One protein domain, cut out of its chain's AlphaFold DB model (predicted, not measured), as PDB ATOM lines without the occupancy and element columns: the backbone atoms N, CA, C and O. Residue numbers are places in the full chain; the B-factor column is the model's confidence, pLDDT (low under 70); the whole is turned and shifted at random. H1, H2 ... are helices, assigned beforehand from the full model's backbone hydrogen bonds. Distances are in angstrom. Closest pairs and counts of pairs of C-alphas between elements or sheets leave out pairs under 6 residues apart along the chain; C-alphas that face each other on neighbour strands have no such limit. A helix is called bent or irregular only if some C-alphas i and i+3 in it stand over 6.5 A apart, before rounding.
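What this domain is: This is residues 222 to 410 of the 855 residues of an uncharacterized protein of Culex quinquefasciatus (UniProt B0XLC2). A long rod of helices has H2 and H5 at its middle, with H1, H3 and H4 toward one end and H6, H7 and H8 toward the other; H5 runs lengthwise and joins the two groups, touching H1 and H2 on the one hand and H6 and H7 on the other. H1 and H4 lie side by side, while H2 meets the last residues of H1, 240 to 243, at a steep tilt and packs steeply on H5; residues 304 to 311 stick out at one end of the rod and residues 376 to 381 at the other. The printed part has 189 residues with eight named helices, H1 to H8 in chain order, and no named strand; its class is all helix. It is loose, with a radius of gyration of the C-alphas of 20.3 A, and spans 76 by 27 by 26 A.

How they stand to each other: H4, residues 283 to 306, the longest helix by residues, touches H1, residues 222 to 243, at a shallow tilt of 30 degrees, opposite ways; the closest C-alphas, of Ala 226 and Ala 295, are 4.8 A apart. H3, residues 271 to 277, forms a helical hairpin with H4; they only just touch, with 3 pairs of C-alphas within 8 A, the closest being those of Asn 276 and Lys 286 at 6.0 A. The hub is H5, residues 320 to 342, touching four helices. With residues 327 to 335 alone it touches H1, the same way at a shallow tilt of 21 degrees; the C-alphas of Ser 241 and Gly 331 are closest, 4.6 A apart. It touches H2, residues 248 to 263, at a steep tilt of 47 degrees, closest at the C-alphas of Ser 258 and Leu 328, 6.7 A. H5 and H6, residues 345 to 352, form a helical hairpin, closest at the C-alphas of Leu 340 and Lys 348, 5.9 A. H5 and H7, residues 364 to 376, touch only at their ends, with the C-alphas of Ala 339 and Ser 364 7.2 A apart. H7 forms a helical hairpin with H8, residues 379 to 399, closest at the C-alphas of His 374 and Glu 383, 7.2 A; H8 also touches H6, closest at the C-alphas of Met 347 and Ala 390, 6.4 A. Every O i to N i+4 pair is within hydrogen-bond range in H1, H2, H3, H4 and H7, against 18 of 19 in H5, 2 of 4 in H6 and 15 of 17 in H8.

Where its parts are: From first to last C-alpha H4 measures 34.7 A, H5 33.7 A, H1 31.5 A, H8 29.4 A and H2 22.1 A. H1 begins at C-alpha 222 (-23.165, -4.799, 4.603), and H8 ends at C-alpha 399 (-27.104, -17.138, -38.151). H6 and H8 are irregular: C-alphas 346 and 349 are 7.4 A apart, and C-alphas 381 and 384 are 7.1 A apart.

The domain as a whole: The two C-alphas farthest apart, of Met 309 and Glu 380, are 76.3 A apart. The printed part has no cut; the links H4 to H5 and H6 to H7 are long. The mean pLDDT of the printed part is 82.8, and it is under 70 at residues 266, 268 to 269, 304 to 321 and 402 to 405.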
ATOM      1  N   ASP A 222     -23.509  -4.755   6.027       80.38
ATOM      2  CA  ASP A 222     -23.165  -4.799   4.603       80.38
ATOM      3  C   ASP A 222     -23.190  -6.241   4.080       80.38
ATOM      4  O   ASP A 222     -23.632  -6.479   2.958       80.38
ATOM      5  N   SER A 223     -22.787  -7.221   4.902       81.50
ATOM      6  CA  SER A 223     -22.936  -8.643   4.563       81.50
ATOM      7  C   SER A 223     -24.398  -9.063   4.448       81.50
ATOM      8  O   SER A 223     -24.733  -9.831   3.547       81.50
ATOM      9  N   ALA A 224     -25.261  -8.603   5.360       82.12
ATOM     10  CA  ALA A 224     -26.686  -8.923   5.332       82.12
ATOM     11  C   ALA A 224     -27.370  -8.319   4.095       82.12
ATOM     12  O   ALA A 224     -28.062  -9.039   3.383       82.12
ATOM     13  N   ILE A 225     -27.095  -7.045   3.787       84.25
ATOM     14  CA  ILE A 225     -27.609  -6.361   2.589       84.25
ATOM     15  C   ILE A 225     -27.112  -7.052   1.312       84.25
ATOM     16  O   ILE A 225     -27.893  -7.277   0.394       84.25
ATOM     17  N   ALA A 226     -25.828  -7.422   1.241       82.38
ATOM     18  CA  ALA A 226     -25.289  -8.143   0.086       82.38
ATOM     19  C   ALA A 226     -25.937  -9.524  -0.097       82.38
ATOM     20  O   ALA A 226     -26.199  -9.924  -1.231       82.38
ATOM     21  N   LYS A 227     -26.229 -10.236   0.999       83.81
ATOM     22  CA  LYS A 227     -26.932 -11.524   0.961       83.81
ATOM     23  C   LYS A 227     -28.378 -11.365   0.482       83.81
ATOM     24  O   LYS A 227     -28.781 -12.073  -0.432       83.81
ATOM     25  N   GLU A 228     -29.119 -10.411   1.037       86.56
ATOM     26  CA  GLU A 228     -30.502 -10.114   0.638       86.56
ATOM     27  C   GLU A 228     -30.585  -9.693  -0.838       86.56
ATOM     28  O   GLU A 228     -31.410 -10.202  -1.596       86.56
ATOM     29  N   ALA A 229     -29.678  -8.819  -1.283       86.81
ATOM     30  CA  ALA A 229     -29.617  -8.394  -2.677       86.81
ATOM     31  C   ALA A 229     -29.268  -9.559  -3.619       86.81
ATOM     32  O   ALA A 229     -29.814  -9.636  -4.719       86.81
ATOM     33  N   LYS A 230     -28.400 -10.488  -3.185       85.56
ATOM     34  CA  LYS A 230     -28.099 -11.719  -3.928       85.56
ATOM     35  C   LYS A 230     -29.340 -12.604  -4.064       85.56
ATOM     36  O   LYS A 230     -29.656 -13.012  -5.174       85.56
ATOM     37  N   GLU A 231     -30.047 -12.868  -2.967       87.62
ATOM     38  CA  GLU A 231     -31.266 -13.690  -2.964       87.62
ATOM     39  C   GLU A 231     -32.354 -13.081  -3.865       87.62
ATOM     40  O   GLU A 231     -32.980 -13.787  -4.658       87.62
ATOM     41  N   LYS A 232     -32.534 -11.755  -3.812       89.19
ATOM     42  CA  LYS A 232     -33.459 -11.022  -4.690       89.19
ATOM     43  C   LYS A 232     -33.070 -11.148  -6.166       89.19
ATOM     44  O   LYS A 232     -33.937 -11.399  -7.003       89.19
ATOM     45  N   PHE A 233     -31.784 -10.997  -6.482       89.62
ATOM     46  CA  PHE A 233     -31.262 -11.151  -7.840       89.62
ATOM     47  C   PHE A 233     -31.445 -12.580  -8.370       89.62
ATOM     48  O   PHE A 233     -32.000 -12.761  -9.452       89.62
ATOM     49  N   GLU A 234     -31.047 -13.598  -7.603       87.75
ATOM     50  CA  GLU A 234     -31.186 -15.007  -7.995       87.75
ATOM     51  C   GLU A 234     -32.654 -15.393  -8.207       87.75
ATOM     52  O   GLU A 234     -32.975 -16.086  -9.175       87.75
ATOM     53  N   LYS A 235     -33.562 -14.901  -7.354       90.44
ATOM     54  CA  LYS A 235     -35.005 -15.099  -7.519       90.44
ATOM     55  C   LYS A 235     -35.521 -14.464  -8.813       90.44
ATOM     56  O   LYS A 235     -36.176 -15.148  -9.593       90.44
ATOM     57  N   CYS A 236     -35.177 -13.199  -9.069       91.56
ATOM     58  CA  CYS A 236     -35.569 -12.487 -10.290       91.56
ATOM     59  C   CYS A 236     -35.083 -13.214 -11.553       91.56
ATOM     60  O   CYS A 236     -35.866 -13.463 -12.467       91.56
ATOM     61  N   MET A 237     -33.818 -13.635 -11.578       90.38
ATOM     62  CA  MET A 237     -33.259 -14.383 -12.704       90.38
ATOM     63  C   MET A 237     -33.895 -15.766 -12.881       90.38
ATOM     64  O   MET A 237     -34.054 -16.226 -14.012       90.38
ATOM     65  N   THR A 238     -34.266 -16.436 -11.788       90.44
ATOM     66  CA  THR A 238     -34.964 -17.729 -11.835       90.44
ATOM     67  C   THR A 238     -36.366 -17.574 -12.423       90.44
ATOM     68  O   THR A 238     -36.754 -18.353 -13.290       90.44
ATOM     69  N   GLU A 239     -37.112 -16.549 -12.007       91.44
ATOM     70  CA  GLU A 239     -38.436 -16.228 -12.559       91.44
ATOM     71  C   GLU A 239     -38.351 -15.866 -14.050       91.44
ATOM     72  O   GLU A 239     -39.096 -16.427 -14.856       91.44
ATOM     73  N   LEU A 240     -37.391 -15.018 -14.438       91.94
ATOM     74  CA  LEU A 240     -37.106 -14.691 -15.841       91.94
ATOM     75  C   LEU A 240     -36.802 -15.947 -16.664       91.94
ATOM     76  O   LEU A 240     -37.409 -16.163 -17.709       91.94
ATOM     77  N   SER A 241     -35.908 -16.805 -16.167       91.31
ATOM     78  CA  SER A 241     -35.521 -18.053 -16.834       91.31
ATOM     79  C   SER A 241     -36.709 -18.988 -17.024       91.31
ATOM     80  O   SER A 241     -36.934 -19.483 -18.128       91.31
ATOM     81  N   ASN A 242     -37.516 -19.185 -15.981       90.56
ATOM     82  CA  ASN A 242     -38.679 -20.063 -16.036       90.56
ATOM     83  C   ASN A 242     -39.740 -19.564 -17.022       90.56
ATOM     84  O   ASN A 242     -40.360 -20.387 -17.692       90.56
ATOM     85  N   ASN A 243     -39.917 -18.252 -17.146       92.88
ATOM     86  CA  ASN A 243     -40.954 -17.666 -17.994       92.88
ATOM     87  C   ASN A 243     -40.459 -17.307 -19.404       92.88
ATOM     88  O   ASN A 243     -41.263 -16.951 -20.258       92.88
ATOM     89  N   SER A 244     -39.154 -17.400 -19.668       91.88
ATOM     90  CA  SER A 244     -38.549 -17.012 -20.951       91.88
ATOM     91  C   SER A 244     -39.060 -17.803 -22.156       91.88
ATOM     92  O   SER A 244     -39.058 -17.281 -23.258       91.88
ATOM     93  N   PHE A 245     -39.520 -19.040 -21.973       92.69
ATOM     94  CA  PHE A 245     -40.062 -19.847 -23.073       92.69
ATOM     95  C   PHE A 245     -41.459 -19.389 -23.534       92.69
ATOM     96  O   PHE A 245     -41.842 -19.623 -24.676       92.69
ATOM     97  N   GLU A 246     -42.220 -18.730 -22.657       91.00
ATOM     98  CA  GLU A 246     -43.591 -18.278 -22.937       91.00
ATOM     99  C   GLU A 246     -43.677 -16.766 -23.177       91.00
ATOM    100  O   GLU A 246     -44.559 -16.305 -23.895       91.00
ATOM    101  N   VAL A 247     -42.765 -15.990 -22.583       91.00
ATOM    102  CA  VAL A 247     -42.787 -14.523 -22.599       91.00
ATOM    103  C   VAL A 247     -41.586 -13.997 -23.382       91.00
ATOM    104  O   VAL A 247     -40.444 -14.075 -22.918       91.00
ATOM    105  N   VAL A 248     -41.859 -13.413 -24.553       89.19
ATOM    106  CA  VAL A 248     -40.847 -12.894 -25.490       89.19
ATOM    107  C   VAL A 248     -39.964 -11.828 -24.836       89.19
ATOM    108  O   VAL A 248     -38.758 -11.804 -25.062       89.19
ATOM    109  N   GLU A 249     -40.526 -10.970 -23.982       90.00
ATOM    110  CA  GLU A 249     -39.768  -9.949 -23.251       90.00
ATOM    111  C   GLU A 249     -38.721 -10.568 -22.316       90.00
ATOM    112  O   GLU A 249     -37.583 -10.105 -22.277       90.00
ATOM    113  N   ASN A 250     -39.076 -11.648 -21.615       91.88
ATOM    114  CA  ASN A 250     -38.169 -12.336 -20.697       91.88
ATOM    115  C   ASN A 250     -37.048 -13.056 -21.461       91.88
ATOM    116  O   ASN A 250     -35.896 -13.039 -21.030       91.88
ATOM    117  N   ALA A 251     -37.370 -13.666 -22.607       90.88
ATOM    118  CA  ALA A 251     -36.371 -14.228 -23.513       90.88
ATOM    119  C   ALA A 251     -35.424 -13.142 -24.044       90.88
ATOM    120  O   ALA A 251     -34.206 -13.322 -24.058       90.88
ATOM    121  N   GLY A 252     -35.990 -11.987 -24.407       90.12
ATOM    122  CA  GLY A 252     -35.265 -10.793 -24.826       90.12
ATOM    123  C   GLY A 252     -34.262 -10.317 -23.782       90.12
ATOM    124  O   GLY A 252     -33.094 -10.122 -24.111       90.12
ATOM    125  N   ASP A 253     -34.682 -10.198 -22.525       90.50
ATOM    126  CA  ASP A 253     -33.810  -9.815 -21.413       90.50
ATOM    127  C   ASP A 253     -32.610 -10.765 -21.261       90.50
ATOM    128  O   ASP A 253     -31.462 -10.317 -21.176       90.50
ATOM    129  N   LEU A 254     -32.848 -12.080 -21.278       90.88
ATOM    130  CA  LEU A 254     -31.787 -13.083 -21.137       90.88
ATOM    131  C   LEU A 254     -30.846 -13.104 -22.344       90.88
ATOM    132  O   LEU A 254     -29.626 -13.173 -22.162       90.88
ATOM    133  N   PHE A 255     -31.387 -12.984 -23.557       89.88
ATOM    134  CA  PHE A 255     -30.597 -12.875 -24.780       89.88
ATOM    135  C   PHE A 255     -29.666 -11.664 -24.721       89.88
ATOM    136  O   PHE A 255     -28.451 -11.813 -24.860       89.88
ATOM    137  N   GLN A 256     -30.204 -10.480 -24.419       88.88
ATOM    138  CA  GLN A 256     -29.439  -9.233 -24.358       88.88
ATOM    139  C   GLN A 256     -28.360  -9.266 -23.271       88.88
ATOM    140  O   GLN A 256     -27.244  -8.793 -23.486       88.88
ATOM    141  N   LEU A 257     -28.642  -9.877 -22.118       88.56
ATOM    142  CA  LEU A 257     -27.628 -10.083 -21.085       88.56
ATOM    143  C   LEU A 257     -26.537 -11.069 -21.519       88.56
ATOM    144  O   LEU A 257     -25.355 -10.795 -21.298       88.56
ATOM    145  N   SER A 258     -26.909 -12.190 -22.150       87.69
ATOM    146  CA  SER A 258     -25.945 -13.160 -22.691       87.69
ATOM    147  C   SER A 258     -25.013 -12.495 -23.702       87.69
ATOM    148  O   SER A 258     -23.799 -12.708 -23.692       87.69
ATOM    149  N   MET A 259     -25.585 -11.587 -24.487       85.31
ATOM    150  CA  MET A 259     -24.908 -10.823 -25.502       85.31
ATOM    151  C   MET A 259     -23.872  -9.861 -24.930       85.31
ATOM    152  O   MET A 259     -22.687  -9.913 -25.272       85.31
ATOM    153  N   ILE A 260     -24.291  -9.019 -23.991       85.19
ATOM    154  CA  ILE A 260     -23.397  -8.071 -23.322       85.19
ATOM    155  C   ILE A 260     -22.237  -8.817 -22.645       85.19
ATOM    156  O   ILE A 260     -21.086  -8.387 -22.734       85.19
ATOM    157  N   LEU A 261     -22.499  -9.970 -22.025       83.50
ATOM    158  CA  LEU A 261     -21.445 -10.789 -21.422       83.50
ATOM    159  C   LEU A 261     -20.452 -11.356 -22.433       83.50
ATOM    160  O   LEU A 261     -19.258 -11.409 -22.137       83.50
ATOM    161  N   GLN A 262     -20.914 -11.785 -23.608       81.12
ATOM    162  CA  GLN A 262     -20.023 -12.272 -24.660       81.12
ATOM    163  C   GLN A 262     -19.164 -11.142 -25.234       81.12
ATOM    164  O   GLN A 262     -17.946 -11.297 -25.340       81.12
ATOM    165  N   GLN A 263     -19.776  -9.999 -25.548       80.50
ATOM    166  CA  GLN A 263     -19.102  -8.861 -26.175       80.50
ATOM    167  C   GLN A 263     -18.078  -8.198 -25.241       80.50
ATOM    168  O   GLN A 263     -16.989  -7.823 -25.675       80.50
ATOM    169  N   PHE A 264     -18.394  -8.090 -23.947       77.44
ATOM    170  CA  PHE A 264     -17.566  -7.400 -22.952       77.44
ATOM    171  C   PHE A 264     -16.894  -8.359 -21.961       77.44
ATOM    172  O   PHE A 264     -16.504  -7.957 -20.864       77.44
ATOM    173  N   LYS A 265     -16.689  -9.625 -22.351       70.75
ATOM    174  CA  LYS A 265     -16.078 -10.673 -21.511       70.75
ATOM    175  C   LYS A 265     -14.733 -10.258 -20.894       70.75
ATOM    176  O   LYS A 265     -14.411 -10.648 -19.771       70.75
ATOM    177  N   SER A 266     -13.948  -9.468 -21.626       69.12
ATOM    178  CA  SER A 266     -12.646  -8.929 -21.212       69.12
ATOM    179  C   SER A 266     -12.724  -7.596 -20.453       69.12
ATOM    180  O   SER A 266     -11.781  -7.270 -19.734       69.12
ATOM    181  N   ASP A 267     -13.834  -6.854 -20.543       70.50
ATOM    182  CA  ASP A 267     -14.071  -5.604 -19.804       70.50
ATOM    183  C   ASP A 267     -15.086  -5.812 -18.668       70.50
ATOM    184  O   ASP A 267     -16.167  -5.223 -18.594       70.50
ATOM    185  N   LYS A 268     -14.689  -6.662 -17.716       67.38
ATOM    186  CA  LYS A 268     -15.461  -6.935 -16.497       67.38
ATOM    187  C   LYS A 268     -15.700  -5.680 -15.640       67.38
ATOM    188  O   LYS A 268     -16.558  -5.693 -14.764       67.38
ATOM    189  N   LYS A 269     -14.950  -4.592 -15.846       65.94
ATOM    190  CA  LYS A 269     -15.053  -3.385 -15.015       65.94
ATOM    191  C   LYS A 269     -16.209  -2.482 -15.451       65.94
ATOM    192  O   LYS A 269     -16.861  -1.909 -14.581       65.94
ATOM    193  N   ASN A 270     -16.491  -2.411 -16.755       73.38
ATOM    194  CA  ASN A 270     -17.533  -1.544 -17.319       73.38
ATOM    195  C   ASN A 270     -18.822  -2.289 -17.710       73.38
ATOM    196  O   ASN A 270     -19.774  -1.668 -18.178       73.38
ATOM    197  N   LEU A 271     -18.904  -3.603 -17.472       78.19
ATOM    198  CA  LEU A 271     -20.063  -4.437 -17.821       78.19
ATOM    199  C   LEU A 271     -21.413  -3.849 -17.355       78.19
ATOM    200  O   LEU A 271     -22.377  -3.831 -18.114       78.19
ATOM    201  N   LEU A 272     -21.482  -3.318 -16.129       79.12
ATOM    202  CA  LEU A 272     -22.706  -2.716 -15.580       79.12
ATOM    203  C   LEU A 272     -23.146  -1.466 -16.357       79.12
ATOM    204  O   LEU A 272     -24.337  -1.219 -16.533       79.12
ATOM    205  N   GLU A 273     -22.187  -0.674 -16.832       82.38
ATOM    206  CA  GLU A 273     -22.464   0.512 -17.638       82.38
ATOM    207  C   GLU A 273     -23.057   0.111 -18.994       82.38
ATOM    208  O   GLU A 273     -24.023   0.725 -19.444       82.38
ATOM    209  N   HIS A 274     -22.548  -0.967 -19.598       84.50
ATOM    210  CA  HIS A 274     -23.106  -1.534 -20.827       84.50
ATOM    211  C   HIS A 274     -24.522  -2.094 -20.625       84.50
ATOM    212  O   HIS A 274     -25.395  -1.818 -21.448       84.50
ATOM    213  N   ILE A 275     -24.788  -2.791 -19.511       87.00
ATOM    214  CA  ILE A 275     -26.141  -3.263 -19.152       87.00
ATOM    215  C   ILE A 275     -27.102  -2.083 -18.999       87.00
ATOM    216  O   ILE A 275     -28.174  -2.075 -19.601       87.00
ATOM    217  N   ASN A 276     -26.716  -1.052 -18.249       84.50
ATOM    218  CA  ASN A 276     -27.581   0.101 -18.004       84.50
ATOM    219  C   ASN A 276     -27.872   0.908 -19.281       84.50
ATOM    220  O   ASN A 276     -28.999   1.385 -19.457       84.50
ATOM    221  N   LYS A 277     -26.893   1.017 -20.191       86.31
ATOM    222  CA  LYS A 277     -27.032   1.705 -21.487       86.31
ATOM    223  C   LYS A 277     -27.797   0.901 -22.547       86.31
ATOM    224  O   LYS A 277     -28.268   1.506 -23.504       86.31
ATOM    225  N   ASN A 278     -27.940  -0.419 -22.410       86.69
ATOM    226  CA  ASN A 278     -28.646  -1.240 -23.400       86.69
ATOM    227  C   ASN A 278     -30.152  -0.925 -23.406       86.69
ATOM    228  O   ASN A 278     -30.802  -1.008 -22.373       86.69
ATOM    229  N   GLN A 279     -30.726  -0.568 -24.553       85.88
ATOM    230  CA  GLN A 279     -32.134  -0.153 -24.648       85.88
ATOM    231  C   GLN A 279     -33.159  -1.298 -24.577       85.88
ATOM    232  O   GLN A 279     -34.338  -1.039 -24.367       85.88
ATOM    233  N   TYR A 280     -32.721  -2.543 -24.760       85.88
ATOM    234  CA  TYR A 280     -33.578  -3.723 -24.857       85.88
ATOM    235  C   TYR A 280     -33.726  -4.477 -23.533       85.88
ATOM    236  O   TYR A 280     -34.719  -5.173 -23.365       85.88
ATOM    237  N   VAL A 281     -32.781  -4.320 -22.598       88.88
ATOM    238  CA  VAL A 281     -32.905  -4.873 -21.240       88.88
ATOM    239  C   VAL A 281     -33.940  -4.072 -20.445       88.88
ATOM    240  O   VAL A 281     -33.870  -2.838 -20.378       88.88
ATOM    241  N   SER A 282     -34.871  -4.765 -19.794       90.50
ATOM    242  CA  SER A 282     -35.932  -4.169 -18.990       90.50
ATOM    243  C   SER A 282     -35.391  -3.329 -17.827       90.50
ATOM    244  O   SER A 282     -34.360  -3.619 -17.210       90.50
ATOM    245  N   SER A 283     -36.104  -2.250 -17.498       89.88
ATOM    246  CA  SER A 283     -35.734  -1.343 -16.402       89.88
ATOM    247  C   SER A 283     -35.700  -2.053 -15.046       89.88
ATOM    248  O   SER A 283     -34.805  -1.798 -14.240       89.88
ATOM    249  N   GLN A 284     -36.633  -2.978 -14.820       89.00
ATOM    250  CA  GLN A 284     -36.707  -3.779 -13.602       89.00
ATOM    251  C   GLN A 284     -35.481  -4.687 -13.438       89.00
ATOM    252  O   GLN A 284     -34.911  -4.767 -12.343       89.00
ATOM    253  N   LEU A 285     -35.036  -5.334 -14.520       90.56
ATOM    254  CA  LEU A 285     -33.850  -6.183 -14.491       90.56
ATOM    255  C   LEU A 285     -32.577  -5.359 -14.280       90.56
ATOM    256  O   LEU A 285     -31.767  -5.699 -13.417       90.56
ATOM    257  N   LYS A 286     -32.441  -4.218 -14.970       91.00
ATOM    258  CA  LYS A 286     -31.334  -3.269 -14.747       91.00
ATOM    259  C   LYS A 286     -31.239  -2.830 -13.292       91.00
ATOM    260  O   LYS A 286     -30.161  -2.891 -12.706       91.00
ATOM    261  N   GLN A 287     -32.363  -2.425 -12.698       90.19
ATOM    262  CA  GLN A 287     -32.411  -1.997 -11.302       90.19
ATOM    263  C   GLN A 287     -31.978  -3.125 -10.359       90.19
ATOM    264  O   GLN A 287     -31.169  -2.900  -9.462       90.19
ATOM    265  N   THR A 288     -32.477  -4.341 -10.579       89.50
ATOM    266  CA  THR A 288     -32.149  -5.498  -9.735       89.50
ATOM    267  C   THR A 288     -30.659  -5.845  -9.809       89.50
ATOM    268  O   THR A 288     -30.028  -6.096  -8.780       89.50
ATOM    269  N   ILE A 289     -30.068  -5.802 -11.009       87.94
ATOM    270  CA  ILE A 289     -28.629  -6.013 -11.213       87.94
ATOM    271  C   ILE A 289     -27.815  -4.900 -10.537       87.94
ATOM    272  O   ILE A 289     -26.837  -5.188  -9.846       87.94
ATOM    273  N   ASP A 290     -28.209  -3.637 -10.698       86.19
ATOM    274  CA  ASP A 290     -27.520  -2.486 -10.103       86.19
ATOM    275  C   ASP A 290     -27.553  -2.516  -8.563       86.19
ATOM    276  O   ASP A 290     -26.516  -2.326  -7.921       86.19
ATOM    277  N   GLU A 291     -28.703  -2.839  -7.959       86.69
ATOM    278  CA  GLU A 291     -28.852  -3.033  -6.509       86.69
ATOM    279  C   GLU A 291     -27.909  -4.129  -5.989       86.69
ATOM    280  O   GLU A 291     -27.162  -3.906  -5.029       86.69
ATOM    281  N   TYR A 292     -27.882  -5.287  -6.657       86.88
ATOM    282  CA  TYR A 292     -26.996  -6.400  -6.312       86.88
ATOM    283  C   TYR A 292     -25.514  -6.022  -6.422       86.88
ATOM    284  O   TYR A 292     -24.725  -6.258  -5.497       86.88
ATOM    285  N   VAL A 293     -25.121  -5.383  -7.526       81.69
ATOM    286  CA  VAL A 293     -23.726  -5.013  -7.778       81.69
ATOM    287  C   VAL A 293     -23.247  -3.936  -6.807       81.69
ATOM    288  O   VAL A 293     -22.108  -4.030  -6.334       81.69
ATOM    289  N   LYS A 294     -24.091  -2.957  -6.457       83.12
ATOM    290  CA  LYS A 294     -23.794  -1.938  -5.435       83.12
ATOM    291  C   LYS A 294     -23.653  -2.548  -4.042       83.12
ATOM    292  O   LYS A 294     -22.688  -2.230  -3.344       83.12
ATOM    293  N   ALA A 295     -24.558  -3.446  -3.651       83.12
ATOM    294  CA  ALA A 295     -24.497  -4.128  -2.359       83.12
ATOM    295  C   ALA A 295     -23.201  -4.947  -2.212       83.12
ATOM    296  O   ALA A 295     -22.481  -4.808  -1.219       83.12
ATOM    297  N   CYS A 296     -22.834  -5.709  -3.247       78.00
ATOM    298  CA  CYS A 296     -21.569  -6.443  -3.281       78.00
ATOM    299  C   CYS A 296     -20.349  -5.509  -3.264       78.00
ATOM    300  O   CYS A 296     -19.357  -5.819  -2.605       78.00
ATOM    301  N   ALA A 297     -20.413  -4.350  -3.934       76.62
ATOM    302  CA  ALA A 297     -19.331  -3.363  -3.920       76.62
ATOM    303  C   ALA A 297     -19.030  -2.816  -2.539       76.62
ATOM    304  O   ALA A 297     -17.865  -2.724  -2.148       76.62
ATOM    305  N   ASN A 298     -20.079  -2.461  -1.809       77.56
ATOM    306  CA  ASN A 298     -19.947  -1.929  -0.466       77.56
ATOM    307  C   ASN A 298     -19.373  -2.994   0.472       77.56
ATOM    308  O   ASN A 298     -18.414  -2.718   1.197       77.56
ATOM    309  N   PHE A 299     -19.865  -4.232   0.371       77.75
ATOM    310  CA  PHE A 299     -19.352  -5.356   1.145       77.75
ATOM    311  C   PHE A 299     -17.875  -5.672   0.849       77.75
ATOM    312  O   PHE A 299     -17.089  -5.830   1.785       77.75
ATOM    313  N   GLU A 300     -17.467  -5.724  -0.424       72.88
ATOM    314  CA  GLU A 300     -16.074  -5.976  -0.827       72.88
ATOM    315  C   GLU A 300     -15.137  -4.833  -0.434       72.88
ATOM    316  O   GLU A 300     -14.053  -5.086   0.088       72.88
ATOM    317  N   LYS A 301     -15.554  -3.575  -0.625       73.19
ATOM    318  CA  LYS A 301     -14.785  -2.397  -0.200       73.19
ATOM    319  C   LYS A 301     -14.526  -2.438   1.305       73.19
ATOM    320  O   LYS A 301     -13.393  -2.233   1.736       73.19
ATOM    321  N   ARG A 302     -15.553  -2.758   2.098       73.38
ATOM    322  CA  ARG A 302     -15.436  -2.947   3.550       73.38
ATOM    323  C   ARG A 302     -14.523  -4.131   3.893       73.38
ATOM    324  O   ARG A 302     -13.660  -3.986   4.755       73.38
ATOM    325  N   LYS A 303     -14.653  -5.274   3.208       71.06
ATOM    326  CA  LYS A 303     -13.775  -6.447   3.389       71.06
ATOM    327  C   LYS A 303     -12.306  -6.106   3.110       71.06
ATOM    328  O   LYS A 303     -11.457  -6.435   3.929       71.06
ATOM    329  N   GLY A 304     -12.012  -5.393   2.022       67.44
ATOM    330  CA  GLY A 304     -10.660  -4.934   1.679       67.44
ATOM    331  C   GLY A 304     -10.074  -3.961   2.708       67.44
ATOM    332  O   GLY A 304      -8.908  -4.067   3.074       67.44
ATOM    333  N   MET A 305     -10.893  -3.071   3.280       67.56
ATOM    334  CA  MET A 305     -10.473  -2.211   4.403       67.56
ATOM    335  C   MET A 305     -10.109  -3.003   5.671       67.56
ATOM    336  O   MET A 305      -9.431  -2.480   6.556       67.56
ATOM    337  N   LEU A 306     -10.539  -4.262   5.762       67.75
ATOM    338  CA  LEU A 306     -10.289  -5.168   6.879       67.75
ATOM    339  C   LEU A 306      -9.214  -6.234   6.574       67.75
ATOM    340  O   LEU A 306      -8.818  -6.956   7.486       67.75
ATOM    341  N   GLU A 307      -8.682  -6.316   5.345       57.66
ATOM    342  CA  GLU A 307      -7.783  -7.396   4.881       57.66
ATOM    343  C   GLU A 307      -6.413  -7.477   5.589       57.66
ATOM    344  O   GLU A 307      -5.758  -8.519   5.520       57.66
ATOM    345  N   PHE A 308      -5.963  -6.445   6.321       55.09
ATOM    346  CA  PHE A 308      -4.756  -6.568   7.161       55.09
ATOM    347  C   PHE A 308      -4.993  -7.458   8.398       55.09
ATOM    348  O   PHE A 308      -4.056  -8.081   8.900       55.09
ATOM    349  N   MET A 309      -6.248  -7.616   8.835       55.62
ATOM    350  CA  MET A 309      -6.655  -8.632   9.809       55.62
ATOM    351  C   MET A 309      -6.838  -9.978   9.093       55.62
ATOM    352  O   MET A 309      -7.945 -10.511   9.011       55.62
ATOM    353  N   LYS A 310      -5.744 -10.533   8.550       49.19
ATOM    354  CA  LYS A 310      -5.725 -11.779   7.749       49.19
ATOM    355  C   LYS A 310      -6.436 -12.980   8.402       49.19
ATOM    356  O   LYS A 310      -6.766 -13.928   7.701       49.19
ATOM    357  N   TYR A 311      -6.685 -12.928   9.712       46.16
ATOM    358  CA  TYR A 311      -7.335 -13.975  10.504       46.16
ATOM    359  C   TYR A 311      -8.850 -13.783  10.730       46.16
ATOM    360  O   TYR A 311      -9.469 -14.652  11.332       46.16
ATOM    361  N   PHE A 312      -9.467 -12.685  10.268       46.31
ATOM    362  CA  PHE A 312     -10.865 -12.350  10.606       46.31
ATOM    363  C   PHE A 312     -11.905 -12.770   9.550       46.31
ATOM    364  O   PHE A 312     -13.082 -12.893   9.874       46.31
ATOM    365  N   PHE A 313     -11.519 -13.003   8.287       46.62
ATOM    366  CA  PHE A 313     -12.498 -13.192   7.206       46.62
ATOM    367  C   PHE A 313     -12.170 -14.368   6.279       46.62
ATOM    368  O   PHE A 313     -11.448 -14.219   5.294       46.62
ATOM    369  N   ILE A 314     -12.808 -15.515   6.527       40.78
ATOM    370  CA  ILE A 314     -13.007 -16.574   5.526       40.78
ATOM    371  C   ILE A 314     -14.366 -16.306   4.876       40.78
ATOM    372  O   ILE A 314     -15.399 -16.794   5.316       40.78
ATOM    373  N   GLY A 315     -14.378 -15.442   3.866       39.03
ATOM    374  CA  GLY A 315     -15.568 -15.189   3.053       39.03
ATOM    375  C   GLY A 315     -15.276 -15.536   1.596       39.03
ATOM    376  O   GLY A 315     -14.193 -15.160   1.122       39.03
ATOM    377  N   PRO A 316     -16.200 -16.201   0.879       37.47
ATOM    378  CA  PRO A 316     -15.971 -16.636  -0.491       37.47
ATOM    379  C   PRO A 316     -15.608 -15.452  -1.395       37.47
ATOM    380  O   PRO A 316     -16.160 -14.355  -1.278       37.47
ATOM    381  N   LYS A 317     -14.623 -15.667  -2.269       42.62
ATOM    382  CA  LYS A 317     -14.290 -14.777  -3.386       42.62
ATOM    383  C   LYS A 317     -15.160 -15.204  -4.570       42.62
ATOM    384  O   LYS A 317     -14.709 -15.990  -5.391       42.62
ATOM    385  N   HIS A 318     -16.409 -14.758  -4.623       46.66
ATOM    386  CA  HIS A 318     -17.218 -14.908  -5.834       46.66
ATOM    387  C   HIS A 318     -17.311 -13.545  -6.501       46.66
ATOM    388  O   HIS A 318     -17.832 -12.604  -5.903       46.66
ATOM    389  N   TYR A 319     -16.750 -13.423  -7.706       53.78
ATOM    390  CA  TYR A 319     -16.841 -12.185  -8.462       53.78
ATOM    391  C   TYR A 319     -18.292 -11.994  -8.912       53.78
ATOM    392  O   TYR A 319     -18.954 -12.931  -9.351       53.78
ATOM    393  N   ARG A 320     -18.783 -10.756  -8.826       67.56
ATOM    394  CA  ARG A 320     -20.170 -10.348  -9.143       67.56
ATOM    395  C   ARG A 320     -20.655 -10.794 -10.529       67.56
ATOM    396  O   ARG A 320     -21.849 -10.939 -10.751       67.56
ATOM    397  N   ILE A 321     -19.716 -10.995 -11.448       67.81
ATOM    398  CA  ILE A 321     -19.961 -11.390 -12.839       67.81
ATOM    399  C   ILE A 321     -20.081 -12.905 -12.978       67.81
ATOM    400  O   ILE A 321     -20.844 -13.364 -13.817       67.81
ATOM    401  N   ASP A 322     -19.418 -13.680 -12.119       73.88
ATOM    402  CA  ASP A 322     -19.471 -15.141 -12.178       73.88
ATOM    403  C   ASP A 322     -20.881 -15.641 -11.819       73.88
ATOM    404  O   ASP A 322     -21.388 -16.558 -12.455       73.88
ATOM    405  N   VAL A 323     -21.554 -14.983 -10.864       76.94
ATOM    406  CA  VAL A 323     -22.951 -15.292 -10.499       76.94
ATOM    407  C   VAL A 323     -23.905 -14.961 -11.651       76.94
ATOM    408  O   VAL A 323     -24.801 -15.747 -11.952       76.94
ATOM    409  N   LEU A 324     -23.707 -13.829 -12.336       80.06
ATOM    410  CA  LEU A 324     -24.502 -13.458 -13.511       80.06
ATOM    411  C   LEU A 324     -24.284 -14.450 -14.669       80.06
ATOM    412  O   LEU A 324     -25.257 -14.930 -15.247       80.06
ATOM    413  N   GLU A 325     -23.029 -14.811 -14.962       82.31
ATOM    414  CA  GLU A 325     -22.668 -15.820 -15.969       82.31
ATOM    415  C   GLU A 325     -23.277 -17.194 -15.649       82.31
ATOM    416  O   GLU A 325     -23.840 -17.842 -16.532       82.31
ATOM    417  N   GLU A 326     -23.187 -17.651 -14.397       84.94
ATOM    418  CA  GLU A 326     -23.742 -18.937 -13.965       84.94
ATOM    419  C   GLU A 326     -25.268 -18.957 -14.090       84.94
ATOM    420  O   GLU A 326     -25.844 -19.923 -14.596       84.94
ATOM    421  N   THR A 327     -25.925 -17.873 -13.679       83.88
ATOM    422  CA  THR A 327     -27.387 -17.801 -13.706       83.88
ATOM    423  C   THR A 327     -27.919 -17.723 -15.138       83.88
ATOM    424  O   THR A 327     -28.927 -18.355 -15.441       83.88
ATOM    425  N   LEU A 328     -27.219 -17.041 -16.050       87.62
ATOM    426  CA  LEU A 328     -27.580 -17.012 -17.473       87.62
ATOM    427  C   LEU A 328     -27.354 -18.354 -18.167       87.62
ATOM    428  O   LEU A 328     -28.217 -18.784 -18.926       87.62
ATOM    429  N   LYS A 329     -26.251 -19.055 -17.870       88.75
ATOM    430  CA  LYS A 329     -26.040 -20.429 -18.362       88.75
ATOM    431  C   LYS A 329     -27.154 -21.364 -17.903       88.75
ATOM    432  O   LYS A 329     -27.664 -22.150 -18.695       88.75
ATOM    433  N   ARG A 330     -27.561 -21.254 -16.635       88.62
ATOM    434  CA  ARG A 330     -28.693 -22.013 -16.091       88.62
ATOM    435  C   ARG A 330     -30.000 -21.643 -16.795       88.62
ATOM    436  O   ARG A 330     -30.762 -22.538 -17.138       88.62
ATOM    437  N   GLY A 331     -30.231 -20.355 -17.045       90.31
ATOM    438  CA  GLY A 331     -31.406 -19.874 -17.767       90.31
ATOM    439  C   GLY A 331     -31.490 -20.408 -19.195       90.31
ATOM    440  O   GLY A 331     -32.534 -20.924 -19.584       90.31
ATOM    441  N   ALA A 332     -30.381 -20.378 -19.938       91.06
ATOM    442  CA  ALA A 332     -30.295 -20.956 -21.280       91.06
ATOM    443  C   ALA A 332     -30.559 -22.469 -21.267       91.06
ATOM    444  O   ALA A 332     -31.335 -22.959 -22.083       91.06
ATOM    445  N   ALA A 333     -29.989 -23.203 -20.304       92.44
ATOM    446  CA  ALA A 333     -30.221 -24.640 -20.161       92.44
ATOM    447  C   ALA A 333     -31.696 -24.970 -19.868       92.44
ATOM    448  O   ALA A 333     -32.260 -25.859 -20.501       92.44
ATOM    449  N   VAL A 334     -32.339 -24.229 -18.957       92.62
ATOM    450  CA  VAL A 334     -33.770 -24.392 -18.644       92.62
ATOM    451  C   VAL A 334     -34.636 -24.076 -19.864       92.62
ATOM    452  O   VAL A 334     -35.557 -24.830 -20.174       92.62
ATOM    453  N   HIS A 335     -34.337 -22.990 -20.577       94.06
ATOM    454  CA  HIS A 335     -35.063 -22.602 -21.782       94.06
ATOM    455  C   HIS A 335     -34.936 -23.667 -22.881       94.06
ATOM    456  O   HIS A 335     -35.942 -24.131 -23.416       94.06
ATOM    457  N   LYS A 336     -33.706 -24.120 -23.157       94.12
ATOM    458  CA  LYS A 336     -33.417 -25.174 -24.136       94.12
ATOM    459  C   LYS A 336     -34.123 -26.477 -23.788       94.12
ATOM    460  O   LYS A 336     -34.741 -27.085 -24.656       94.12
ATOM    461  N   GLN A 337     -34.091 -26.880 -22.519       93.94
ATOM    462  CA  GLN A 337     -34.794 -28.072 -22.056       93.94
ATOM    463  C   GLN A 337     -36.302 -27.975 -22.331       93.94
ATOM    464  O   GLN A 337     -36.864 -28.890 -22.928       93.94
ATOM    465  N   LYS A 338     -36.948 -26.854 -21.979       94.38
ATOM    466  CA  LYS A 338     -38.381 -26.642 -22.251       94.38
ATOM    467  C   LYS A 338     -38.710 -26.676 -23.744       94.38
ATOM    468  O   LYS A 338     -39.698 -27.298 -24.140       94.38
ATOM    469  N   ALA A 339     -37.872 -26.051 -24.571       93.88
ATOM    470  CA  ALA A 339     -38.022 -26.085 -26.021       93.88
ATOM    471  C   ALA A 339     -37.936 -27.523 -26.560       93.88
ATOM    472  O   ALA A 339     -38.803 -27.947 -27.322       93.88
ATOM    473  N   LEU A 340     -36.954 -28.313 -26.112       94.62
ATOM    474  CA  LEU A 340     -36.776 -29.712 -26.521       94.62
ATOM    475  C   LEU A 340     -37.898 -30.639 -26.028       94.62
ATOM    476  O   LEU A 340     -38.262 -31.586 -26.728       94.62
ATOM    477  N   GLU A 341     -38.457 -30.376 -24.847       93.94
ATOM    478  CA  GLU A 341     -39.600 -31.114 -24.295       93.94
ATOM    479  C   GLU A 341     -40.896 -30.844 -25.074       93.94
ATOM    480  O   GLU A 341     -41.696 -31.761 -25.256       93.94
ATOM    481  N   THR A 342     -41.076 -29.615 -25.568       92.06
ATOM    482  CA  THR A 342     -42.315 -29.169 -26.234       92.06
ATOM    483  C   THR A 342     -42.280 -29.347 -27.754       92.06
ATOM    484  O   THR A 342     -43.327 -29.464 -28.389       92.06
ATOM    485  N   CYS A 343     -41.096 -29.349 -28.370       92.75
ATOM    486  CA  CYS A 343     -40.983 -29.379 -29.825       92.75
ATOM    487  C   CYS A 343     -41.429 -30.718 -30.453       92.75
ATOM    488  O   CYS A 343     -41.257 -31.792 -29.855       92.75
ATOM    489  N   PRO A 344     -41.928 -30.686 -31.704       91.38
ATOM    490  CA  PRO A 344     -42.168 -31.893 -32.487       91.38
ATOM    491  C   PRO A 344     -40.904 -32.745 -32.663       91.38
ATOM    492  O   PRO A 344     -39.792 -32.229 -32.797       91.38
ATOM    493  N   ALA A 345     -41.072 -34.070 -32.735       90.38
ATOM    494  CA  ALA A 345     -39.953 -35.018 -32.779       90.38
ATOM    495  C   ALA A 345     -38.965 -34.754 -33.933       90.38
ATOM    496  O   ALA A 345     -37.756 -34.867 -33.733       90.38
ATOM    497  N   PHE A 346     -39.462 -34.341 -35.103       89.25
ATOM    498  CA  PHE A 346     -38.637 -34.050 -36.280       89.25
ATOM    499  C   PHE A 346     -37.734 -32.811 -36.121       89.25
ATOM    500  O   PHE A 346     -36.774 -32.653 -36.874       89.25
ATOM    501  N   MET A 347     -38.002 -31.943 -35.136       93.19
ATOM    502  CA  MET A 347     -37.211 -30.735 -34.869       93.19
ATOM    503  C   MET A 347     -36.156 -30.923 -33.777       93.19
ATOM    504  O   MET A 347     -35.220 -30.131 -33.719       93.19
ATOM    505  N   LYS A 348     -36.266 -31.956 -32.928       92.62
ATOM    506  CA  LYS A 348     -35.431 -32.118 -31.719       92.62
ATOM    507  C   LYS A 348     -33.936 -31.995 -31.994       92.62
ATOM    508  O   LYS A 348     -33.270 -31.180 -31.369       92.62
ATOM    509  N   ASN A 349     -33.429 -32.749 -32.968       91.62
ATOM    510  CA  ASN A 349     -32.003 -32.738 -33.306       91.62
ATOM    511  C   ASN A 349     -31.546 -31.371 -33.848       91.62
ATOM    512  O   ASN A 349     -30.428 -30.941 -33.581       91.62
ATOM    513  N   LYS A 350     -32.421 -30.680 -34.589       90.94
ATOM    514  CA  LYS A 350     -32.140 -29.361 -35.175       90.94
ATOM    515  C   LYS A 350     -32.087 -28.293 -34.084       90.94
ATOM    516  O   LYS A 350     -31.123 -27.539 -34.016       90.94
ATOM    517  N   LEU A 351     -33.061 -28.293 -33.174       92.50
ATOM    518  CA  LEU A 351     -33.103 -27.384 -32.026       92.50
ATOM    519  C   LEU A 351     -31.957 -27.636 -31.039       92.50
ATOM    520  O   LEU A 351     -31.393 -26.685 -30.504       92.50
ATOM    521  N   ASP A 352     -31.568 -28.895 -30.826       92.25
ATOM    522  CA  ASP A 352     -30.441 -29.226 -29.949       92.25
ATOM    523  C   ASP A 352     -29.106 -28.680 -30.489       92.25
ATOM    524  O   ASP A 352     -28.231 -28.280 -29.718       92.25
ATOM    525  N   SER A 353     -28.985 -28.564 -31.817       91.19
ATOM    526  CA  SER A 353     -27.809 -27.989 -32.479       91.19
ATOM    527  C   SER A 353     -27.711 -26.458 -32.398       91.19
ATOM    528  O   SER A 353     -26.647 -25.905 -32.686       91.19
ATOM    529  N   ILE A 354     -28.776 -25.763 -31.972       90.75
ATOM    530  CA  ILE A 354     -28.769 -24.300 -31.839       90.75
ATOM    531  C   ILE A 354     -27.825 -23.887 -30.692       90.75
ATOM    532  O   ILE A 354     -27.897 -24.465 -29.595       90.75
ATOM    533  N   PRO A 355     -26.964 -22.868 -30.904       87.19
ATOM    534  CA  PRO A 355     -26.115 -22.322 -29.853       87.19
ATOM    535  C   PRO A 355     -26.924 -21.838 -28.646       87.19
ATOM    536  O   PRO A 355     -27.934 -21.154 -28.803       87.19
ATOM    537  N   ASP A 356     -26.434 -22.102 -27.433       83.19
ATOM    538  CA  ASP A 356     -27.119 -21.716 -26.187       83.19
ATOM    539  C   ASP A 356     -27.401 -20.207 -26.085       83.19
ATOM    540  O   ASP A 356     -28.352 -19.802 -25.425       83.19
ATOM    541  N   SER A 357     -26.605 -19.358 -26.746       77.75
ATOM    542  CA  SER A 357     -26.862 -17.914 -26.807       77.75
ATOM    543  C   SER A 357     -28.096 -17.558 -27.626       77.75
ATOM    544  O   SER A 357     -28.763 -16.579 -27.317       77.75
ATOM    545  N   ASN A 358     -28.417 -18.346 -28.650       87.94
ATOM    546  CA  ASN A 358     -29.467 -18.033 -29.615       87.94
ATOM    547  C   ASN A 358     -30.766 -18.789 -29.302       87.94
ATOM    548  O   ASN A 358     -31.806 -18.478 -29.876       87.94
ATOM    549  N   VAL A 359     -30.734 -19.739 -28.360       90.50
ATOM    550  CA  VAL A 359     -31.900 -20.557 -27.996       90.50
ATOM    551  C   VAL A 359     -33.090 -19.724 -27.515       90.50
ATOM    552  O   VAL A 359     -34.223 -20.142 -27.697       90.50
ATOM    553  N   PHE A 360     -32.853 -18.522 -26.979       91.25
ATOM    554  CA  PHE A 360     -33.904 -17.602 -26.534       91.25
ATOM    555  C   PHE A 360     -34.808 -17.078 -27.666       91.25
ATOM    556  O   PHE A 360     -35.853 -16.503 -27.379       91.25
ATOM    557  N   PHE A 361     -34.441 -17.270 -28.937       91.06
ATOM    558  CA  PHE A 361     -35.337 -17.005 -30.069       91.06
ATOM    559  C   PHE A 361     -36.381 -18.112 -30.283       91.06
ATOM    560  O   PHE A 361     -37.287 -17.931 -31.090       91.06
ATOM    561  N   VAL A 362     -36.278 -19.241 -29.575       92.88
ATOM    562  CA  VAL A 362     -37.223 -20.357 -29.681       92.88
ATOM    563  C   VAL A 362     -38.336 -20.198 -28.648       92.88
ATOM    564  O   VAL A 362     -38.208 -20.610 -27.499       92.88
ATOM    565  N   ILE A 363     -39.463 -19.621 -29.059       91.88
ATOM    566  CA  ILE A 363     -40.612 -19.373 -28.176       91.88
ATOM    567  C   ILE A 363     -41.679 -20.464 -28.350       91.88
ATOM    568  O   ILE A 363     -41.817 -21.068 -29.417       91.88
ATOM    569  N   SER A 364     -42.476 -20.709 -27.307       92.44
ATOM    570  CA  SER A 364     -43.545 -21.717 -27.309       92.44
ATOM    571  C   SER A 364     -44.538 -21.556 -28.466       92.44
ATOM    572  O   SER A 364     -44.980 -22.554 -29.036       92.44
ATOM    573  N   SER A 365     -44.854 -20.319 -28.859       89.00
ATOM    574  CA  SER A 365     -45.746 -20.017 -29.982       89.00
ATOM    575  C   SER A 365     -45.184 -20.458 -31.334       89.00
ATOM    576  O   SER A 365     -45.950 -20.942 -32.165       89.00
ATOM    577  N   ASP A 366     -43.869 -20.347 -31.542       90.75
ATOM    578  CA  ASP A 366     -43.224 -20.807 -32.777       90.75
ATOM    579  C   ASP A 366     -43.305 -22.333 -32.875       90.75
ATOM    580  O   ASP A 366     -43.696 -22.883 -33.901       90.75
ATOM    581  N   LEU A 367     -43.002 -23.038 -31.780       93.00
ATOM    582  CA  LEU A 367     -43.080 -24.502 -31.744       93.00
ATOM    583  C   LEU A 367     -44.517 -25.012 -31.870       93.00
ATOM    584  O   LEU A 367     -44.751 -26.056 -32.484       93.00
ATOM    585  N   LYS A 368     -45.483 -24.260 -31.328       91.38
ATOM    586  CA  LYS A 368     -46.903 -24.559 -31.485       91.38
ATOM    587  C   LYS A 368     -47.313 -24.542 -32.958       91.38
ATOM    588  O   LYS A 368     -47.989 -25.473 -33.374       91.38
ATOM    589  N   LEU A 369     -46.847 -23.575 -33.755       91.69
ATOM    590  CA  LEU A 369     -47.124 -23.537 -35.197       91.69
ATOM    591  C   LEU A 369     -46.701 -24.843 -35.894       91.69
ATOM    592  O   LEU A 369     -47.499 -25.453 -36.604       91.69
ATOM    593  N   PHE A 370     -45.467 -25.301 -35.660       93.81
ATOM    594  CA  PHE A 370     -44.966 -26.548 -36.248       93.81
ATOM    595  C   PHE A 370     -45.737 -27.780 -35.763       93.81
ATOM    596  O   PHE A 370     -46.000 -28.689 -36.550       93.81
ATOM    597  N   SER A 371     -46.119 -27.811 -34.484       91.69
ATOM    598  CA  SER A 371     -46.955 -28.873 -33.921       91.69
ATOM    599  C   SER A 371     -48.343 -28.901 -34.567       91.69
ATOM    600  O   SER A 371     -48.799 -29.958 -35.004       91.69
ATOM    601  N   ASP A 372     -49.004 -27.749 -34.678       90.50
ATOM    602  CA  ASP A 372     -50.340 -27.626 -35.269       90.50
ATOM    603  C   ASP A 372     -50.323 -28.051 -36.744       90.50
ATOM    604  O   ASP A 372     -51.192 -28.812 -37.183       90.50
ATOM    605  N   MET A 373     -49.287 -27.648 -37.490       91.62
ATOM    606  CA  MET A 373     -49.072 -28.078 -38.872       91.62
ATOM    607  C   MET A 373     -48.847 -29.593 -38.983       91.62
ATOM    608  O   MET A 373     -49.492 -30.233 -39.809       91.62
ATOM    609  N   HIS A 374     -47.994 -30.180 -38.140       90.50
ATOM    610  CA  HIS A 374     -47.710 -31.621 -38.157       90.50
ATOM    611  C   HIS A 374     -48.930 -32.488 -37.811       90.50
ATOM    612  O   HIS A 374     -49.084 -33.582 -38.351       90.50
ATOM    613  N   ASN A 375     -49.795 -32.005 -36.918       87.56
ATOM    614  CA  ASN A 375     -50.949 -32.766 -36.441       87.56
ATOM    615  C   ASN A 375     -52.188 -32.623 -37.335       87.56
ATOM    616  O   ASN A 375     -53.030 -33.521 -37.337       87.56
ATOM    617  N   THR A 376     -52.328 -31.503 -38.054       84.88
ATOM    618  CA  THR A 376     -53.578 -31.162 -38.759       84.88
ATOM    619  C   THR A 376     -53.476 -31.279 -40.277       84.88
ATOM    620  O   THR A 376     -54.478 -31.567 -40.931       84.88
ATOM    621  N   LEU A 377     -52.303 -31.010 -40.856       85.12
ATOM    622  CA  LEU A 377     -52.140 -30.967 -42.309       85.12
ATOM    623  C   LEU A 377     -51.863 -32.358 -42.890       85.12
ATOM    624  O   LEU A 377     -51.450 -33.283 -42.192       85.12
ATOM    625  N   ASP A 378     -52.119 -32.495 -44.190       79.00
ATOM    626  CA  ASP A 378     -51.906 -33.737 -44.929       79.00
ATOM    627  C   ASP A 378     -50.438 -34.188 -44.863       79.00
ATOM    628  O   ASP A 378     -49.532 -33.435 -45.227       79.00
ATOM    629  N   LYS A 379     -50.200 -35.421 -44.400       79.06
ATOM    630  CA  LYS A 379     -48.838 -35.925 -44.178       79.06
ATOM    631  C   LYS A 379     -48.064 -36.088 -45.480       79.06
ATOM    632  O   LYS A 379     -46.898 -35.711 -45.524       79.06
ATOM    633  N   GLU A 380     -48.704 -36.592 -46.535       76.81
ATOM    634  CA  GLU A 380     -48.033 -36.830 -47.818       76.81
ATOM    635  C   GLU A 380     -47.482 -35.529 -48.411       76.81
ATOM    636  O   GLU A 380     -46.345 -35.487 -48.877       76.81
ATOM    637  N   THR A 381     -48.262 -34.450 -48.330       75.62
ATOM    638  CA  THR A 381     -47.882 -33.142 -48.869       75.62
ATOM    639  C   THR A 381     -46.932 -32.382 -47.941       75.62
ATOM    640  O   THR A 381     -45.955 -31.799 -48.408       75.62
ATOM    641  N   PHE A 382     -47.198 -32.355 -46.629       84.12
ATOM    642  CA  PHE A 382     -46.519 -31.431 -45.711       84.12
ATOM    643  C   PHE A 382     -45.374 -32.044 -44.905       84.12
ATOM    644  O   PHE A 382     -44.552 -31.284 -44.403       84.12
ATOM    645  N   GLU A 383     -45.243 -33.366 -44.777       83.56
ATOM    646  CA  GLU A 383     -44.148 -33.964 -43.994       83.56
ATOM    647  C   GLU A 383     -42.745 -33.624 -44.545       83.56
ATOM    648  O   GLU A 383     -41.897 -33.184 -43.759       83.56
ATOM    649  N   PRO A 384     -42.484 -33.686 -45.870       83.50
ATOM    650  CA  PRO A 384     -41.207 -33.241 -46.434       83.50
ATOM    651  C   PRO A 384     -40.974 -31.734 -46.242       83.50
ATOM    652  O   PRO A 384     -39.861 -31.297 -45.942       83.50
ATOM    653  N   VAL A 385     -42.041 -30.940 -46.370       88.88
ATOM    654  CA  VAL A 385     -42.000 -29.476 -46.261       88.88
ATOM    655  C   VAL A 385     -41.717 -29.039 -44.827       88.88
ATOM    656  O   VAL A 385     -40.902 -28.151 -44.600       88.88
ATOM    657  N   LEU A 386     -42.320 -29.703 -43.839       90.94
ATOM    658  CA  LEU A 386     -42.111 -29.439 -42.415       90.94
ATOM    659  C   LEU A 386     -40.642 -29.550 -42.021       90.94
ATOM    660  O   LEU A 386     -40.148 -28.719 -41.257       90.94
ATOM    661  N   SER A 387     -39.937 -30.547 -42.561       88.62
ATOM    662  CA  SER A 387     -38.502 -30.675 -42.330       88.62
ATOM    663  C   SER A 387     -37.748 -29.462 -42.872       88.62
ATOM    664  O   SER A 387     -36.981 -28.869 -42.114       88.62
ATOM    665  N   ALA A 388     -38.006 -29.065 -44.123       90.31
ATOM    666  CA  ALA A 388     -37.343 -27.930 -44.766       90.31
ATOM    667  C   ALA A 388     -37.623 -26.597 -44.047       90.31
ATOM    668  O   ALA A 388     -36.702 -25.828 -43.775       90.31
ATOM    669  N   LEU A 389     -38.874 -26.354 -43.647       92.50
ATOM    670  CA  LEU A 389     -39.252 -25.167 -42.873       92.50
ATOM    671  C   LEU A 389     -38.565 -25.136 -41.502       92.50
ATOM    672  O   LEU A 389     -38.113 -24.083 -41.058       92.50
ATOM    673  N   ALA A 390     -38.455 -26.289 -40.835       92.62
ATOM    674  CA  ALA A 390     -37.735 -26.390 -39.571       92.62
ATOM    675  C   ALA A 390     -36.225 -26.169 -39.733       92.62
ATOM    676  O   ALA A 390     -35.625 -25.531 -38.867       92.62
ATOM    677  N   ASP A 391     -35.620 -26.664 -40.821       91.00
ATOM    678  CA  ASP A 391     -34.213 -26.394 -41.149       91.00
ATOM    679  C   ASP A 391     -33.996 -24.893 -41.308       91.00
ATOM    680  O   ASP A 391     -33.175 -24.311 -40.602       91.00
ATOM    681  N   LYS A 392     -34.813 -24.241 -42.137       90.75
ATOM    682  CA  LYS A 392     -34.728 -22.801 -42.374       90.75
ATOM    683  C   LYS A 392     -34.922 -21.976 -41.105       90.75
ATOM    684  O   LYS A 392     -34.135 -21.071 -40.840       90.75
ATOM    685  N   TYR A 393     -35.923 -22.309 -40.292       93.44
ATOM    686  CA  TYR A 393     -36.165 -21.659 -39.002       93.44
ATOM    687  C   TYR A 393     -34.945 -21.770 -38.072       93.44
ATOM    688  O   TYR A 393     -34.461 -20.758 -37.559       93.44
ATOM    689  N   CYS A 394     -34.391 -22.977 -37.902       93.00
ATOM    690  CA  CYS A 394     -33.227 -23.201 -37.039       93.00
ATOM    691  C   CYS A 394     -31.952 -22.552 -37.603       93.00
ATOM    692  O   CYS A 394     -31.141 -22.016 -36.843       93.00
ATOM    693  N   GLU A 395     -31.770 -22.564 -38.924       91.25
ATOM    694  CA  GLU A 395     -30.663 -21.887 -39.600       91.25
ATOM    695  C   GLU A 395     -30.721 -20.374 -39.408       91.25
ATOM    696  O   GLU A 395     -29.692 -19.764 -39.114       91.25
ATOM    697  N   THR A 396     -31.901 -19.764 -39.551       90.50
ATOM    698  CA  THR A 396     -32.090 -18.327 -39.322       90.50
ATOM    699  C   THR A 396     -31.692 -17.962 -37.897       90.50
ATOM    700  O   THR A 396     -30.905 -17.035 -37.721       90.50
ATOM    701  N   ILE A 397     -32.123 -18.733 -36.893       91.06
ATOM    702  CA  ILE A 397     -31.731 -18.522 -35.487       91.06
ATOM    703  C   ILE A 397     -30.222 -18.688 -35.295       91.06
ATOM    704  O   ILE A 397     -29.580 -17.893 -34.609       91.06
ATOM    705  N   SER A 398     -29.628 -19.705 -35.914       89.31
ATOM    706  CA  SER A 398     -28.195 -19.995 -35.781       89.31
ATOM    707  C   SER A 398     -27.309 -18.928 -36.432       89.31
ATOM    708  O   SER A 398     -26.168 -18.742 -36.012       89.31
ATOM    709  N   LYS A 399     -27.820 -18.210 -37.441       88.06
ATOM    710  CA  LYS A 399     -27.104 -17.138 -38.151       88.06
ATOM    711  C   LYS A 399     -27.121 -15.794 -37.412       88.06
ATOM    712  O   LYS A 399     -26.301 -14.946 -37.763       88.06
ATOM    713  N   ILE A 400     -27.986 -15.614 -36.403       85.06
ATOM    714  CA  ILE A 400     -28.071 -14.382 -35.595       85.06
ATOM    715  C   ILE A 400     -26.715 -14.119 -34.946       85.06
ATOM    716  O   ILE A 400     -26.227 -14.933 -34.152       85.06
ATOM    717  N   GLN A 401     -26.092 -12.998 -35.313       75.06
ATOM    718  CA  GLN A 401     -24.764 -12.666 -34.827       75.06
ATOM    719  C   GLN A 401     -24.834 -11.953 -33.485       75.06
ATOM    720  O   GLN A 401     -25.772 -11.201 -33.221       75.06
ATOM    721  N   PRO A 402     -23.781 -12.078 -32.666       64.69
ATOM    722  CA  PRO A 402     -23.738 -11.378 -31.403       64.69
ATOM    723  C   PRO A 402     -23.854  -9.842 -31.561       64.69
ATOM    724  O   PRO A 402     -24.533  -9.146 -30.813       64.69
ATOM    725  N   ASN A 403     -23.239  -9.273 -32.593       63.00
ATOM    726  CA  ASN A 403     -23.269  -7.822 -32.791       63.00
ATOM    727  C   ASN A 403     -24.604  -7.300 -33.352       63.00
ATOM    728  O   ASN A 403     -24.784  -6.082 -33.429       63.00
ATOM    729  N   ASP A 404     -25.529  -8.189 -33.718       65.44
ATOM    730  CA  ASP A 404     -26.868  -7.812 -34.143       65.44
ATOM    731  C   ASP A 404     -27.647  -7.421 -32.889       65.44
ATOM    732  O   ASP A 404     -28.236  -8.258 -32.207       65.44
ATOM    733  N   SER A 405     -27.636  -6.130 -32.551       59.81
ATOM    734  CA  SER A 405     -28.423  -5.559 -31.456       59.81
ATOM    735  C   SER A 405     -29.920  -5.584 -31.798       59.81
ATOM    736  O   SER A 405     -30.556  -4.545 -31.967       59.81
ATOM    737  N   THR A 406     -30.461  -6.785 -31.963       70.12
ATOM    738  CA  THR A 406     -31.824  -7.080 -32.384       70.12
ATOM    739  C   THR A 406     -32.635  -7.509 -31.173       70.12
ATOM    740  O   THR A 406     -32.165  -8.229 -30.290       70.12
ATOM    741  N   LYS A 407     -33.868  -7.010 -31.090       78.25
ATOM    742  CA  LYS A 407     -34.826  -7.473 -30.089       78.25
ATOM    743  C   LYS A 407     -35.183  -8.924 -30.425       78.25
ATOM    744  O   LYS A 407     -35.372  -9.226 -31.599       78.25
ATOM    745  N   VAL A 408     -35.314  -9.791 -29.418       79.44
ATOM    746  CA  VAL A 408     -35.924 -11.109 -29.638       79.44
ATOM    747  C   VAL A 408     -37.348 -10.885 -30.143       79.44
ATOM    748  O   VAL A 408     -38.142 -10.181 -29.513       79.44
ATOM    749  N   THR A 409     -37.641 -11.439 -31.309       81.06
ATOM    750  CA  THR A 409     -38.950 -11.389 -31.958       81.06
ATOM    751  C   THR A 409     -39.349 -12.794 -32.356       81.06
ATOM    752  O   THR A 409     -38.489 -13.651 -32.554       81.06
ATOM    753  N   LEU A 410     -40.653 -13.011 -32.515       83.50
ATOM    754  CA  LEU A 410     -41.152 -14.210 -33.177       83.50
ATOM    755  C   LEU A 410     -40.508 -14.313 -34.562       83.50
ATOM    756  O   LEU A 410     -40.277 -13.289 -35.203       83.50
TER     757      LEU A 410